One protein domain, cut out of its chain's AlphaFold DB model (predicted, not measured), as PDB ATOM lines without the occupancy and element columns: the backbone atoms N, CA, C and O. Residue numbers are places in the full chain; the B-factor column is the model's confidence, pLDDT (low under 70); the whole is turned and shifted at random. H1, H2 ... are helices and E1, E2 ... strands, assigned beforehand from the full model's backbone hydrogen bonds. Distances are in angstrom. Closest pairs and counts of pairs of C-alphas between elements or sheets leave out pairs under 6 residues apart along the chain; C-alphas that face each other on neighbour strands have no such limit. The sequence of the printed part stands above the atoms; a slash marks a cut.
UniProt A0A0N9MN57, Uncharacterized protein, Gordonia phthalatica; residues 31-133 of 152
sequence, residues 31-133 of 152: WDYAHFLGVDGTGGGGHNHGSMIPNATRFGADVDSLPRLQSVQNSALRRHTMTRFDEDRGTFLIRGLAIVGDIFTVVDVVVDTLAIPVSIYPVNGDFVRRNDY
ATOM      1  N   TRP A  31     -12.827  13.691  32.120       83.25
ATOM      2  CA  TRP A  31     -11.370  13.758  32.183       83.25
ATOM      3  C   TRP A  31     -10.893  14.109  33.595       83.25
ATOM      4  O   TRP A  31     -10.007  13.429  34.105       83.25
ATOM      5  N   ASP A  32     -11.533  15.067  34.273       83.50
ATOM      6  CA  ASP A  32     -11.216  15.395  35.673       83.50
ATOM      7  C   ASP A  32     -11.466  14.197  36.597       83.50
ATOM      8  O   ASP A  32     -10.698  13.922  37.522       83.50
ATOM      9  N   TYR A  33     -12.539  13.451  36.326       83.50
ATOM     10  CA  TYR A  33     -12.866  12.242  37.068       83.50
ATOM     11  C   TYR A  33     -11.859  11.111  36.811       83.50
ATOM     12  O   TYR A  33     -11.399  10.464  37.754       83.50
ATOM     13  N   ALA A  34     -11.452  10.900  35.558       79.12
ATOM     14  CA  ALA A  34     -10.397   9.952  35.205       79.12
ATOM     15  C   ALA A  34      -9.044  10.341  35.825       79.12
ATOM     16  O   ALA A  34      -8.319   9.467  36.317       79.12
ATOM     17  N   HIS A  35      -8.735  11.642  35.853       77.12
ATOM     18  CA  HIS A  35      -7.573  12.190  36.539       77.12
ATOM     19  C   HIS A  35      -7.633  11.843  38.024       77.12
ATOM     20  O   HIS A  35      -6.724  11.181  38.520       77.12
ATOM     21  N   PHE A  36      -8.741  12.166  38.701       76.44
ATOM     22  CA  PHE A  36      -9.004  11.830  40.103       76.44
ATOM     23  C   PHE A  36      -8.884  10.326  40.414       76.44
ATOM     24  O   PHE A  36      -8.307   9.939  41.425       76.44
ATOM     25  N   LEU A  37      -9.369   9.439  39.547       73.38
ATOM     26  CA  LEU A  37      -9.208   7.995  39.749       73.38
ATOM     27  C   LEU A  37      -7.784   7.496  39.453       73.38
ATOM     28  O   LEU A  37      -7.429   6.371  39.817       73.38
ATOM     29  N   GLY A  38      -6.950   8.320  38.814       71.62
ATOM     30  CA  GLY A  38      -5.583   7.970  38.433       71.62
ATOM     31  C   GLY A  38      -5.533   6.998  37.267       71.62
ATOM     32  O   GLY A  38      -4.564   6.251  37.132       71.62
ATOM     33  N   VAL A  39      -6.592   6.979  36.459       72.75
ATOM     34  CA  VAL A  39      -6.744   6.093  35.298       72.75
ATOM     35  C   VAL A  39      -6.424   6.802  33.982       72.75
ATOM     36  O   VAL A  39      -6.391   6.165  32.937       72.75
ATOM     37  N   ASP A  40      -6.133   8.103  34.026       66.19
ATOM     38  CA  ASP A  40      -5.741   8.926  32.874       66.19
ATOM     39  C   ASP A  40      -4.256   8.777  32.473       66.19
ATOM     40  O   ASP A  40      -3.763   9.495  31.605       66.19
ATOM     41  N   GLY A  41      -3.523   7.859  33.110       57.53
ATOM     42  CA  GLY A  41      -2.104   7.622  32.843       57.53
ATOM     43  C   GLY A  41      -1.146   8.590  33.547       57.53
ATOM     44  O   GLY A  41       0.064   8.422  33.420       57.53
ATOM     45  N   THR A  42      -1.646   9.542  34.346       59.75
ATOM     46  CA  THR A  42      -0.796  10.417  35.182       59.75
ATOM     47  C   THR A  42      -0.284   9.723  36.448       59.75
ATOM     48  O   THR A  42       0.568  10.261  37.152       59.75
ATOM     49  N   GLY A  43      -0.778   8.510  36.733       50.38
ATOM     50  CA  GLY A  43      -0.297   7.619  37.798       50.38
ATOM     51  C   GLY A  43      -0.657   8.055  39.221       50.38
ATOM     52  O   GLY A  43      -0.373   7.326  40.170       50.38
ATOM     53  N   GLY A  44      -1.295   9.217  39.378       55.06
ATOM     54  CA  GLY A  44      -1.407   9.889  40.663       55.06
ATOM     55  C   GLY A  44      -2.766   9.840  41.346       55.06
ATOM     56  O   GLY A  44      -2.832  10.289  42.472       55.06
ATOM     57  N   GLY A  45      -3.856   9.334  40.763       55.09
ATOM     58  CA  GLY A  45      -5.144   9.354  41.490       55.09
ATOM     59  C   GLY A  45      -5.637  10.772  41.798       55.09
ATOM     60  O   GLY A  45      -6.060  11.048  42.913       55.09
ATOM     61  N   GLY A  46      -5.482  11.691  40.847       53.81
ATOM     62  CA  GLY A  46      -5.734  13.119  41.016       53.81
ATOM     63  C   GLY A  46      -4.496  13.891  41.455       53.81
ATOM     64  O   GLY A  46      -4.528  15.115  41.498       53.81
ATOM     65  N   HIS A  47      -3.392  13.218  41.775       56.41
ATOM     66  CA  HIS A  47      -2.142  13.876  42.139       56.41
ATOM     67  C   HIS A  47      -1.297  14.140  40.896       56.41
ATOM     68  O   HIS A  47      -0.861  13.227  40.200       56.41
ATOM     69  N   ASN A  48      -1.018  15.410  40.617       52.41
ATOM     70  CA  ASN A  48      -0.056  15.754  39.583       52.41
ATOM     71  C   ASN A  48       1.354  15.391  40.092       52.41
ATOM     72  O   ASN A  48       1.829  16.002  41.053       52.41
ATOM     73  N   HIS A  49       2.008  14.414  39.445       39.12
ATOM     74  CA  HIS A  49       3.308  13.804  39.794       39.12
ATOM     75  C   HIS A  49       4.501  14.787  39.908       39.12
ATOM     76  O   HIS A  49       5.607  14.386  40.250       39.12
ATOM     77  N   GLY A  50       4.310  16.090  39.676       43.69
ATOM     78  CA  GLY A  50       5.321  17.119  39.954       43.69
ATOM     79  C   GLY A  50       4.872  18.235  40.901       43.69
ATOM     80  O   GLY A  50       5.634  19.171  41.146       43.69
ATOM     81  N   SER A  51       3.637  18.226  41.390       48.12
ATOM     82  CA  SER A  51       3.141  19.338  42.203       48.12
ATOM     83  C   SER A  51       3.786  19.362  43.599       48.12
ATOM     84  O   SER A  51       4.010  18.319  44.207       48.12
ATOM     85  N   MET A  52       4.031  20.563  44.147       47.81
ATOM     86  CA  MET A  52       4.374  20.755  45.574       47.81
ATOM     87  C   MET A  52       3.211  20.397  46.518       47.81
ATOM     88  O   MET A  52       3.270  20.597  47.734       47.81
ATOM     89  N   ILE A  53       2.115  19.914  45.946       51.72
ATOM     90  CA  ILE A  53       0.958  19.403  46.645       51.72
ATOM     91  C   ILE A  53       1.331  18.011  47.175       51.72
ATOM     92  O   ILE A  53       1.888  17.218  46.418       51.72
ATOM     93  N   PRO A  54       1.052  17.704  48.453       50.94
ATOM     94  CA  PRO A  54       1.214  16.362  49.009       50.94
ATOM     95  C   PRO A  54       0.635  15.275  48.088       50.94
ATOM     96  O   PRO A  54      -0.445  15.468  47.531       50.94
ATOM     97  N   ASN A  55       1.299  14.117  47.976       52.91
ATOM     98  CA  ASN A  55       0.640  12.895  47.515       52.91
ATOM     99  C   ASN A  55      -0.425  12.561  48.556       52.91
ATOM    100  O   ASN A  55      -0.152  11.977  49.611       52.91
ATOM    101  N   ALA A  56      -1.622  13.066  48.302       54.38
ATOM    102  CA  ALA A  56      -2.722  12.890  49.205       54.38
ATOM    103  C   ALA A  56      -3.379  11.541  48.931       54.38
ATOM    104  O   ALA A  56      -2.908  10.668  48.203       54.38
ATOM    105  N   THR A  57      -4.437  11.335  49.665       55.25
ATOM    106  CA  THR A  57      -5.070  10.046  49.840       55.25
ATOM    107  C   THR A  57      -6.229   9.985  48.879       55.25
ATOM    108  O   THR A  57      -6.829  11.017  48.591       55.25
ATOM    109  N   ARG A  58      -6.598   8.809  48.387       62.78
ATOM    110  CA  ARG A  58      -7.818   8.710  47.577       62.78
ATOM    111  C   ARG A  58      -9.028   8.966  48.475       62.78
ATOM    112  O   ARG A  58      -8.998   8.621  49.658       62.78
ATOM    113  N   PHE A  59     -10.092   9.568  47.938       70.81
ATOM    114  CA  PHE A  59     -11.381   9.483  48.627       70.81
ATOM    115  C   PHE A  59     -11.758   8.002  48.784       70.81
ATOM    116  O   PHE A  59     -11.367   7.163  47.968       70.81
ATOM    117  N   GLY A  60     -12.492   7.679  49.850       66.88
ATOM    118  CA  GLY A  60     -13.034   6.335  50.036       66.88
ATOM    119  C   GLY A  60     -14.004   5.945  48.915       66.88
ATOM    120  O   GLY A  60     -14.342   6.757  48.053       66.88
ATOM    121  N   ALA A  61     -14.504   4.708  48.968       74.88
ATOM    122  CA  ALA A  61     -15.456   4.175  47.987       74.88
ATOM    123  C   ALA A  61     -16.749   5.009  47.843       74.88
ATOM    124  O   ALA A  61     -17.473   4.844  46.873       74.88
ATOM    125  N   ASP A  62     -17.021   5.932  48.769       76.75
ATOM    126  CA  ASP A  62     -18.153   6.863  48.714       76.75
ATOM    127  C   ASP A  62     -18.043   7.932  47.605       76.75
ATOM    128  O   ASP A  62     -19.028   8.608  47.291       76.75
ATOM    129  N   VAL A  63     -16.852   8.122  47.018       82.81
ATOM    130  CA  VAL A  63     -16.624   9.001  45.858       82.81
ATOM    131  C   VAL A  63     -16.237   8.143  44.654       82.81
ATOM    132  O   VAL A  63     -15.084   8.088  44.238       82.81
ATOM    133  N   ASP A  64     -17.237   7.458  44.107       85.94
ATOM    134  CA  ASP A  64     -17.131   6.466  43.026       85.94
ATOM    135  C   ASP A  64     -17.716   6.936  41.687       85.94
ATOM    136  O   ASP A  64     -17.875   6.150  40.747       85.94
ATOM    137  N   SER A  65     -18.055   8.221  41.578       89.19
ATOM    138  CA  SER A  65     -18.653   8.780  40.370       89.19
ATOM    139  C   SER A  65     -18.400  10.281  40.224       89.19
ATOM    140  O   SER A  65     -18.238  11.005  41.212       89.19
ATOM    141  N   LEU A  66     -18.427  10.773  38.980       91.12
ATOM    142  CA  LEU A  66     -18.298  12.198  38.659       91.12
ATOM    143  C   LEU A  66     -19.304  13.080  39.435       91.12
ATOM    144  O   LEU A  66     -18.876  14.070  40.031       91.12
ATOM    145  N   PRO A  67     -20.607  12.738  39.550       93.69
ATOM    146  CA  PRO A  67     -21.543  13.520  40.361       93.69
ATOM    147  C   PRO A  67     -21.172  13.580  41.849       93.69
ATOM    148  O   PRO A  67     -21.387  14.607  42.499       93.69
ATOM    149  N   ARG A  68     -20.597  12.505  42.408       90.88
ATOM    150  CA  ARG A  68     -20.117  12.495  43.797       90.88
ATOM    151  C   ARG A  68     -18.909  13.407  43.958       90.88
ATOM    152  O   ARG A  68     -18.912  14.238  44.865       90.88
ATOM    153  N   LEU A  69     -17.939  13.332  43.049       90.06
ATOM    154  CA  LEU A  69     -16.778  14.222  43.054       90.06
ATOM    155  C   LEU A  69     -17.192  15.697  42.879       90.06
ATOM    156  O   LEU A  69     -16.710  16.569  43.602       90.06
ATOM    157  N   GLN A  70     -18.175  15.976  42.017       93.75
ATOM    158  CA  GLN A  70     -18.750  17.316  41.856       93.75
ATOM    159  C   GLN A  70     -19.408  17.816  43.148       93.75
ATOM    160  O   GLN A  70     -19.247  18.977  43.524       93.75
ATOM    161  N   SER A  71     -20.135  16.949  43.858       92.56
ATOM    162  CA  SER A  71     -20.721  17.287  45.159       92.56
ATOM    163  C   SER A  71     -19.646  17.627  46.197       92.56
ATOM    164  O   SER A  71     -19.829  18.552  46.994       92.56
ATOM    165  N   VAL A  72     -18.515  16.918  46.173       90.94
ATOM    166  CA  VAL A  72     -17.359  17.201  47.032       90.94
ATOM    167  C   VAL A  72     -16.771  18.577  46.726       90.94
ATOM    168  O   VAL A  72     -16.653  19.383  47.652       90.94
ATOM    169  N   GLN A  73     -16.494  18.882  45.451       92.94
ATOM    170  CA  GLN A  73     -16.038  20.211  45.023       92.94
ATOM    171  C   GLN A  73     -16.997  21.297  45.516       92.94
ATOM    172  O   GLN A  73     -16.592  22.226  46.212       92.94
ATOM    173  N   ASN A  74     -18.289  21.156  45.219       93.44
ATOM    174  CA  ASN A  74     -19.294  22.161  45.557       93.44
ATOM    175  C   ASN A  74     -19.390  22.391  47.072       93.44
ATOM    176  O   ASN A  74     -19.509  23.534  47.523       93.44
ATOM    177  N   SER A  75     -19.314  21.323  47.875       91.19
ATOM    178  CA  SER A  75     -19.302  21.455  49.332       91.19
ATOM    179  C   SER A  75     -18.041  22.162  49.824       91.19
ATOM    180  O   SER A  75     -18.156  23.062  50.658       91.19
ATOM    181  N   ALA A  76     -16.867  21.776  49.318       90.19
ATOM    182  CA  ALA A  76     -15.594  22.364  49.717       90.19
ATOM    183  C   ALA A  76     -15.544  23.861  49.381       90.19
ATOM    184  O   ALA A  76     -15.221  24.662  50.252       90.19
ATOM    185  N   LEU A  77     -15.964  24.256  48.175       90.12
ATOM    186  CA  LEU A  77     -16.020  25.659  47.753       90.12
ATOM    187  C   LEU A  77     -17.001  26.484  48.603       90.12
ATOM    188  O   LEU A  77     -16.685  27.597  49.032       90.12
ATOM    189  N   ARG A  78     -18.179  25.926  48.918       87.31
ATOM    190  CA  ARG A  78     -19.171  26.587  49.784       87.31
ATOM    191  C   ARG A  78     -18.674  26.765  51.221       87.31
ATOM    192  O   ARG A  78     -19.079  27.713  51.889       87.31
ATOM    193  N   ARG A  79     -17.841  25.844  51.709       82.19
ATOM    194  CA  ARG A  79     -17.326  25.797  53.088       82.19
ATOM    195  C   ARG A  79     -15.801  25.904  53.112       82.19
ATOM    196  O   ARG A  79     -15.140  25.175  53.856       82.19
ATOM    197  N   HIS A  80     -15.247  26.765  52.265       80.75
ATOM    198  CA  HIS A  80     -13.808  26.968  52.199       80.75
ATOM    199  C   HIS A  80     -13.331  27.781  53.407       80.75
ATOM    200  O   HIS A  80     -14.052  28.618  53.949       80.75
ATOM    201  N   THR A  81     -12.105  27.511  53.838       74.38
ATOM    202  CA  THR A  81     -11.461  28.173  54.976       74.38
ATOM    203  C   THR A  81     -10.110  28.761  54.611       74.38
ATOM    204  O   THR A  81      -9.617  29.615  55.335       74.38
ATOM    205  N   MET A  82      -9.494  28.342  53.503       67.75
ATOM    206  CA  MET A  82      -8.188  28.850  53.093       67.75
ATOM    207  C   MET A  82      -8.054  28.862  51.575       67.75
ATOM    208  O   MET A  82      -8.571  27.994  50.873       67.75
ATOM    209  N   THR A  83      -7.294  29.834  51.082       75.88
ATOM    210  CA  THR A  83      -6.879  29.914  49.685       75.88
ATOM    211  C   THR A  83      -5.396  30.260  49.617       75.88
ATOM    212  O   THR A  83      -4.934  31.151  50.328       75.88
ATOM    213  N   ARG A  84      -4.649  29.556  48.766       75.75
ATOM    214  CA  ARG A  84      -3.222  29.779  48.496       75.75
ATOM    215  C   ARG A  84      -2.997  29.824  46.987       75.75
ATOM    216  O   ARG A  84      -3.658  29.094  46.261       75.75
ATOM    217  N   PHE A  85      -2.037  30.624  46.535       74.75
ATOM    218  CA  PHE A  85      -1.500  30.548  45.178       74.75
ATOM    219  C   PHE A  85      -0.162  29.807  45.196       74.75
ATOM    220  O   PHE A  85       0.652  30.006  46.101       74.75
ATOM    221  N   ASP A  86       0.027  28.916  44.236       69.88
ATOM    222  CA  ASP A  86       1.261  28.194  43.969       69.88
ATOM    223  C   ASP A  86       1.896  28.801  42.713       69.88
ATOM    224  O   ASP A  86       1.468  28.519  41.594       69.88
ATOM    225  N   GLU A  87       2.861  29.703  42.911       68.88
ATOM    226  CA  GLU A  87       3.480  30.484  41.827       68.88
ATOM    227  C   GLU A  87       4.187  29.592  40.801       68.88
ATOM    228  O   GLU A  87       4.055  29.820  39.600       68.88
ATOM    229  N   ASP A  88       4.855  28.530  41.258       64.88
ATOM    230  CA  ASP A  88       5.605  27.607  40.399       64.88
ATOM    231  C   ASP A  88       4.693  26.826  39.448       64.88
ATOM    232  O   ASP A  88       5.109  26.391  38.371       64.88
ATOM    233  N   ARG A  89       3.438  26.616  39.853       67.94
ATOM    234  CA  ARG A  89       2.443  25.861  39.085       67.94
ATOM    235  C   ARG A  89       1.377  26.742  38.446       67.94
ATOM    236  O   ARG A  89       0.642  26.246  37.598       67.94
ATOM    237  N   GLY A  90       1.296  28.014  38.824       75.12
ATOM    238  CA  GLY A  90       0.231  28.908  38.383       75.12
ATOM    239  C   GLY A  90      -1.153  28.426  38.824       75.12
ATOM    240  O   GLY A  90      -2.114  28.573  38.074       75.12
ATOM    241  N   THR A  91      -1.268  27.820  40.009       82.06
ATOM    242  CA  THR A  91      -2.536  27.252  40.496       82.06
ATOM    243  C   THR A  91      -2.977  27.860  41.818       82.06
ATOM    244  O   THR A  91      -2.174  28.275  42.652       82.06
ATOM    245  N   PHE A  92      -4.288  27.896  42.032       82.56
ATOM    246  CA  PHE A  92      -4.904  28.242  43.301       82.56
ATOM    247  C   PHE A  92      -5.364  26.977  44.011       82.56
ATOM    248  O   PHE A  92      -6.070  26.151  43.443       82.56
ATOM    249  N   LEU A  93      -4.991  26.849  45.277       82.69
ATOM    250  CA  LEU A  93      -5.422  25.784  46.166       82.69
ATOM    251  C   LEU A  93      -6.460  26.350  47.131       82.69
ATOM    252  O   LEU A  93      -6.163  27.261  47.907       82.69
ATOM    253  N   ILE A  94      -7.672  25.810  47.074       85.94
ATOM    254  CA  ILE A  94      -8.823  26.213  47.879       85.94
ATOM    255  C   ILE A  94      -9.147  25.069  48.837       85.94
ATOM    256  O   ILE A  94      -9.640  24.023  48.422       85.94
ATOM    257  N   ARG A  95      -8.885  25.272  50.127       84.88
ATOM    258  CA  ARG A  95      -9.182  24.289  51.171       84.88
ATOM    259  C   ARG A  95     -10.565  24.522  51.739       84.88
ATOM    260  O   ARG A  95     -10.861  25.632  52.184       84.88
ATOM    261  N   GLY A  96     -11.367  23.472  51.825       85.06
ATOM    262  CA  GLY A  96     -12.682  23.524  52.446       85.06
ATOM    263  C   GLY A  96     -13.136  22.211  53.054       85.06
ATOM    264  O   GLY A  96     -12.428  21.208  53.035       85.06
ATOM    265  N   LEU A  97     -14.333  22.244  53.631       83.62
ATOM    266  CA  LEU A  97     -14.972  21.077  54.232       83.62
ATOM    267  C   LEU A  97     -15.999  20.457  53.278       83.62
ATOM    268  O   LEU A  97     -16.976  21.096  52.870       83.62
ATOM    269  N   ALA A  98     -15.815  19.177  52.982       87.06
ATOM    270  CA  ALA A  98     -16.768  18.348  52.266       87.06
ATOM    271  C   ALA A  98     -17.428  17.333  53.205       87.06
ATOM    272  O   ALA A  98     -16.826  16.895  54.181       87.06
ATOM    273  N   ILE A  99     -18.671  16.965  52.898       79.38
ATOM    274  CA  ILE A  99     -19.318  15.793  53.493       79.38
ATOM    275  C   ILE A  99     -19.221  14.681  52.451       79.38
ATOM    276  O   ILE A  99     -19.729  14.841  51.339       79.38
ATOM    277  N   VAL A 100     -18.531  13.598  52.796       76.19
ATOM    278  CA  VAL A 100     -18.343  12.408  51.959       76.19
ATOM    279  C   VAL A 100     -18.950  11.236  52.718       76.19
ATOM    280  O   VAL A 100     -18.488  10.918  53.812       76.19
ATOM    281  N   GLY A 101     -20.027  10.651  52.186       75.00
ATOM    282  CA  GLY A 101     -20.870   9.750  52.973       75.00
ATOM    283  C   GLY A 101     -21.394  10.471  54.219       75.00
ATOM    284  O   GLY A 101     -22.016  11.528  54.100       75.00
ATOM    285  N   ASP A 102     -21.065   9.941  55.398       71.50
ATOM    286  CA  ASP A 102     -21.427  10.505  56.707       71.50
ATOM    287  C   ASP A 102     -20.257  11.225  57.413       71.50
ATOM    288  O   ASP A 102     -20.365  11.622  58.577       71.50
ATOM    289  N   ILE A 103     -19.119  11.397  56.731       74.62
ATOM    290  CA  ILE A 103     -17.875  11.903  57.324       74.62
ATOM    291  C   ILE A 103     -17.563  13.309  56.806       74.62
ATOM    292  O   ILE A 103     -17.689  13.613  55.618       74.62
ATOM    293  N   PHE A 104     -17.113  14.177  57.717       76.38
ATOM    294  CA  PHE A 104     -16.512  15.458  57.354       76.38
ATOM    295  C   PHE A 104     -15.059  15.261  56.924       76.38
ATOM    296  O   PHE A 104     -14.215  14.824  57.708       76.38
ATOM    297  N   THR A 105     -14.766  15.667  55.696       78.88
ATOM    298  CA  THR A 105     -13.452  15.537  55.070       78.88
ATOM    299  C   THR A 105     -12.937  16.917  54.694       78.88
ATOM    300  O   THR A 105     -13.661  17.731  54.117       78.88
ATOM    301  N   VAL A 106     -11.680  17.199  55.022       82.38
ATOM    302  CA  VAL A 106     -10.999  18.404  54.546       82.38
ATOM    303  C   VAL A 106     -10.521  18.120  53.134       82.38
ATOM    304  O   VAL A 106      -9.865  17.113  52.898       82.38
ATOM    305  N   VAL A 107     -10.852  19.001  52.203       84.31
ATOM    306  CA  VAL A 107     -10.586  18.825  50.778       84.31
ATOM    307  C   VAL A 107      -9.876  20.051  50.250       84.31
ATOM    308  O   VAL A 107     -10.290  21.173  50.535       84.31
ATOM    309  N   ASP A 108      -8.839  19.820  49.461       85.81
ATOM    310  CA  ASP A 108      -8.225  20.849  48.639       85.81
ATOM    311  C   ASP A 108      -8.765  20.711  47.212       85.81
ATOM    312  O   ASP A 108      -8.689  19.645  46.600       85.81
ATOM    313  N   VAL A 109      -9.336  21.800  46.702       88.50
ATOM    314  CA  VAL A 109      -9.722  21.981  45.301       88.50
ATOM    315  C   VAL A 109      -8.654  22.853  44.658       88.50
ATOM    316  O   VAL A 109      -8.433  23.989  45.080       88.50
ATOM    317  N   VAL A 110      -7.968  22.313  43.662       86.50
ATOM    318  CA  VAL A 110      -6.897  22.991  42.940       86.50
ATOM    319  C   VAL A 110      -7.421  23.399  41.580       86.50
ATOM    320  O   VAL A 110      -7.908  22.561  40.826       86.50
ATOM    321  N   VAL A 111      -7.297  24.681  41.269       88.75
ATOM    322  CA  VAL A 111      -7.732  25.270  40.002       88.75
ATOM    323  C   VAL A 111      -6.590  26.057  39.374       88.75
ATOM    324  O   VAL A 111      -5.706  26.545  40.080       88.75
ATOM    325  N   ASP A 112      -6.585  26.182  38.057       86.94
ATOM    326  CA  ASP A 112      -5.630  27.037  37.353       86.94
ATOM    327  C   ASP A 112      -6.042  28.524  37.394       86.94
ATOM    328  O   ASP A 112      -6.999  28.929  38.066       86.94
ATOM    329  N   THR A 113      -5.300  29.371  36.680       85.81
ATOM    330  CA  THR A 113      -5.587  30.809  36.581       85.81
ATOM    331  C   THR A 113      -6.871  31.148  35.822       85.81
ATOM    332  O   THR A 113      -7.324  32.289  35.901       85.81
ATOM    333  N   LEU A 114      -7.470  30.179  35.126       87.75
ATOM    334  CA  LEU A 114      -8.714  30.299  34.367       87.75
ATOM    335  C   LEU A 114      -9.910  29.669  35.099       87.75
ATOM    336  O   LEU A 114     -10.970  29.506  34.501       87.75
ATOM    337  N   ALA A 115      -9.753  29.340  36.388       88.62
ATOM    338  CA  ALA A 115     -10.764  28.683  37.217       88.62
ATOM    339  C   ALA A 115     -11.142  27.264  36.742       88.62
ATOM    340  O   ALA A 115     -12.218  26.758  37.070       88.62
ATOM    341  N   ILE A 116     -10.261  26.597  35.993       89.69
ATOM    342  CA  ILE A 116     -10.462  25.217  35.549       89.69
ATOM    343  C   ILE A 116      -9.932  24.276  36.638       89.69
ATOM    344  O   ILE A 116      -8.788  24.445  37.075       89.69
ATOM    345  N   PRO A 117     -10.729  23.296  37.105       88.94
ATOM    346  CA  PRO A 117     -10.253  22.261  38.010       88.94
ATOM    347  C   PRO A 117      -9.037  21.534  37.439       88.94
ATOM    348  O   PRO A 117      -9.049  21.030  36.324       88.94
ATOM    349  N   VAL A 118      -7.975  21.490  38.235       83.38
ATOM    350  CA  VAL A 118      -6.766  20.713  37.949       83.38
ATOM    351  C   VAL A 118      -6.781  19.431  38.768       83.38
ATOM    352  O   VAL A 118      -6.360  18.381  38.296       83.38
ATOM    353  N   SER A 119      -7.215  19.514  40.028       81.12
ATOM    354  CA  SER A 119      -7.180  18.387  40.954       81.12
ATOM    355  C   SER A 119      -8.081  18.628  42.165       81.12
ATOM    356  O   SER A 119      -8.271  19.767  42.591       81.12
ATOM    357  N   ILE A 120      -8.622  17.555  42.742       83.31
ATOM    358  CA  ILE A 120      -9.369  17.583  44.003       83.31
ATOM    359  C   ILE A 120      -8.937  16.394  44.849       83.31
ATOM    360  O   ILE A 120      -8.938  15.264  44.361       83.31
ATOM    361  N   TYR A 121      -8.614  16.621  46.119       79.69
ATOM    362  CA  TYR A 121      -8.208  15.531  47.006       79.69
ATOM    363  C   TYR A 121      -8.487  15.809  48.485       79.69
ATOM    364  O   TYR A 121      -8.480  16.962  48.929       79.69
ATOM    365  N   PRO A 122      -8.708  14.748  49.280       78.62
ATOM    366  CA  PRO A 122      -8.791  14.856  50.723       78.62
ATOM    367  C   PRO A 122      -7.411  15.136  51.337       78.62
ATOM    368  O   PRO A 122      -6.412  14.487  51.035       78.62
ATOM    369  N   VAL A 123      -7.375  16.096  52.255       74.31
ATOM    370  CA  VAL A 123      -6.191  16.518  53.018       74.31
ATOM    371  C   VAL A 123      -5.955  15.630  54.239       74.31
ATOM    372  O   VAL A 123      -4.850  15.601  54.766       74.31
ATOM    373  N   ASN A 124      -6.992  14.940  54.714       63.00
ATOM    374  CA  ASN A 124      -6.986  14.132  55.934       63.00
ATOM    375  C   ASN A 124      -7.464  12.688  55.712       63.00
ATOM    376  O   ASN A 124      -7.938  12.073  56.665       63.00
ATOM    377  N   GLY A 125      -7.411  12.163  54.486       53.44
ATOM    378  CA  GLY A 125      -7.745  10.755  54.262       53.44
ATOM    379  C   GLY A 125      -6.599   9.814  54.655       53.44
ATOM    380  O   GLY A 125      -5.624  10.213  55.295       53.44
ATOM    381  N   ASP A 126      -6.710   8.541  54.283       46.31
ATOM    382  CA  ASP A 126      -5.739   7.506  54.657       46.31
ATOM    383  C   ASP A 126      -4.434   7.619  53.862       46.31
ATOM    384  O   ASP A 126      -4.473   7.504  52.640       46.31
ATOM    385  N   PHE A 127      -3.281   7.766  54.536       50.22
ATOM    386  CA  PHE A 127      -1.927   7.848  53.941       50.22
ATOM    387  C   PHE A 127      -1.484   9.211  53.368       50.22
ATOM    388  O   PHE A 127      -0.760   9.240  52.377       50.22
ATOM    389  N   VAL A 128      -1.872  10.351  53.960       52.94
ATOM    390  CA  VAL A 128      -1.462  11.674  53.436       52.94
ATOM    391  C   VAL A 128       0.051  11.817  53.570       52.94
ATOM    392  O   VAL A 128       0.577  11.801  54.687       52.94
ATOM    393  N   ARG A 129       0.765  11.984  52.453       50.88
ATOM    394  CA  ARG A 129       2.225  12.128  52.434       50.88
ATOM    395  C   ARG A 129       2.623  13.433  51.767       50.88
ATOM    396  O   ARG A 129       2.130  13.776  50.700       50.88
ATOM    397  N   ARG A 130       3.498  14.199  52.413       52.38
ATOM    398  CA  ARG A 130       4.061  15.429  51.848       52.38
ATOM    399  C   ARG A 130       4.920  15.085  50.637       52.38
ATOM    400  O   ARG A 130       5.529  14.024  50.619       52.38
ATOM    401  N   ASN A 131       5.039  16.023  49.707       49.75
ATOM    402  CA  ASN A 131       6.078  15.992  48.684       49.75
ATOM    403  C   ASN A 131       7.160  17.035  49.029       49.75
ATOM    404  O   ASN A 131       6.854  18.070  49.629       49.75
ATOM    405  N   ASP A 132       8.425  16.751  48.712       52.59
ATOM    406  CA  ASP A 132       9.533  17.703  48.800       52.59
ATOM    407  C   ASP A 132       9.471  18.718  47.643       52.59
ATOM    408  O   ASP A 132       8.604  18.659  46.768       52.59
ATOM    409  N   TYR A 133      10.416  19.661  47.618       46.25
ATOM    410  CA  TYR A 133      10.510  20.692  46.575       46.25
ATOM    411  C   TYR A 133      10.754  20.134  45.156       46.25
ATOM    412  O   TYR A 133      10.727  20.888  44.187       46.25
TER     413      TYR A 133
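AT A GLANCE: This is residues 31 to 133 of the 152 residues of an uncharacterized protein of Gordonia phthalatica (UniProt A0A0N9MN57). A twisted sheet of four strands curls round one helix, H2, which packs on one of its faces. The short helix H1 sits by the edge strand E4, and a long unnamed stretch, residues 38 to 65, winds past that edge from H1 to H2. The 103 printed residues hold two named helices and then five named strands, a mixed class; the sheet runs E1, E2, E3, E4, antiparallel throughout. The whole is compact and rounded, with a radius of gyration of the C-alphas of 12.4 A and spans of 36 by 29 by 25 A.

IN THESE COORDINATES: The sheet holds E1, residues 80 to 86, 17.2 A long; E2, residues 91 to 100, 24.5 A; E3, residues 103 to 112, 27.9 A; and E4, residues 117 to 122, 14.8 A. H2, residues 66 to 78, is 18.2 A long. H1, residues 31 to 37, begins at C-alpha 31 (-11.370, 13.758, 32.183). E5, residues 129 to 131, ends at C-alpha 131 (6.078, 15.992, 48.684).

HOW THE PARTS SIT: E1 to E4 form a meander, each strand the antiparallel neighbour of the one before. N 84 and O 93 are 2.9 A apart between E1 and E2, N 98 and O 105 2.8 A between E2 and E3, and N 108 and O 121 2.9 A between E3 and E4, within hydrogen-bond range. E2 bends by 65 degrees at residue 97. H2 is on the sheet; its closest C-alphas to E2 are Ala 76 and Gly 96, 4.2 A. H1 only grazes the sheet; its closest C-alphas to E4 are Phe 36 and Ser 119, 6.9 A. H1 and H2 are close but not clearly touching, about perpendicular at 89 degrees, with the C-alphas of Tyr 33 and Leu 66 closest at 5.7 A. In both helices every O i to N i+4 pair is within hydrogen-bond range. E5 pairs with no named strand and is apart from E4.

THE WHOLE: The C-alphas farthest apart, of Asp 88 and Asp 102, are 35.9 A apart. The printed part has no cut. The link from H1 to H2, 28 residues, is long. Mean pLDDT of the printed part is 73.5; residues under 70 include 40 to 58 and 124 to 133.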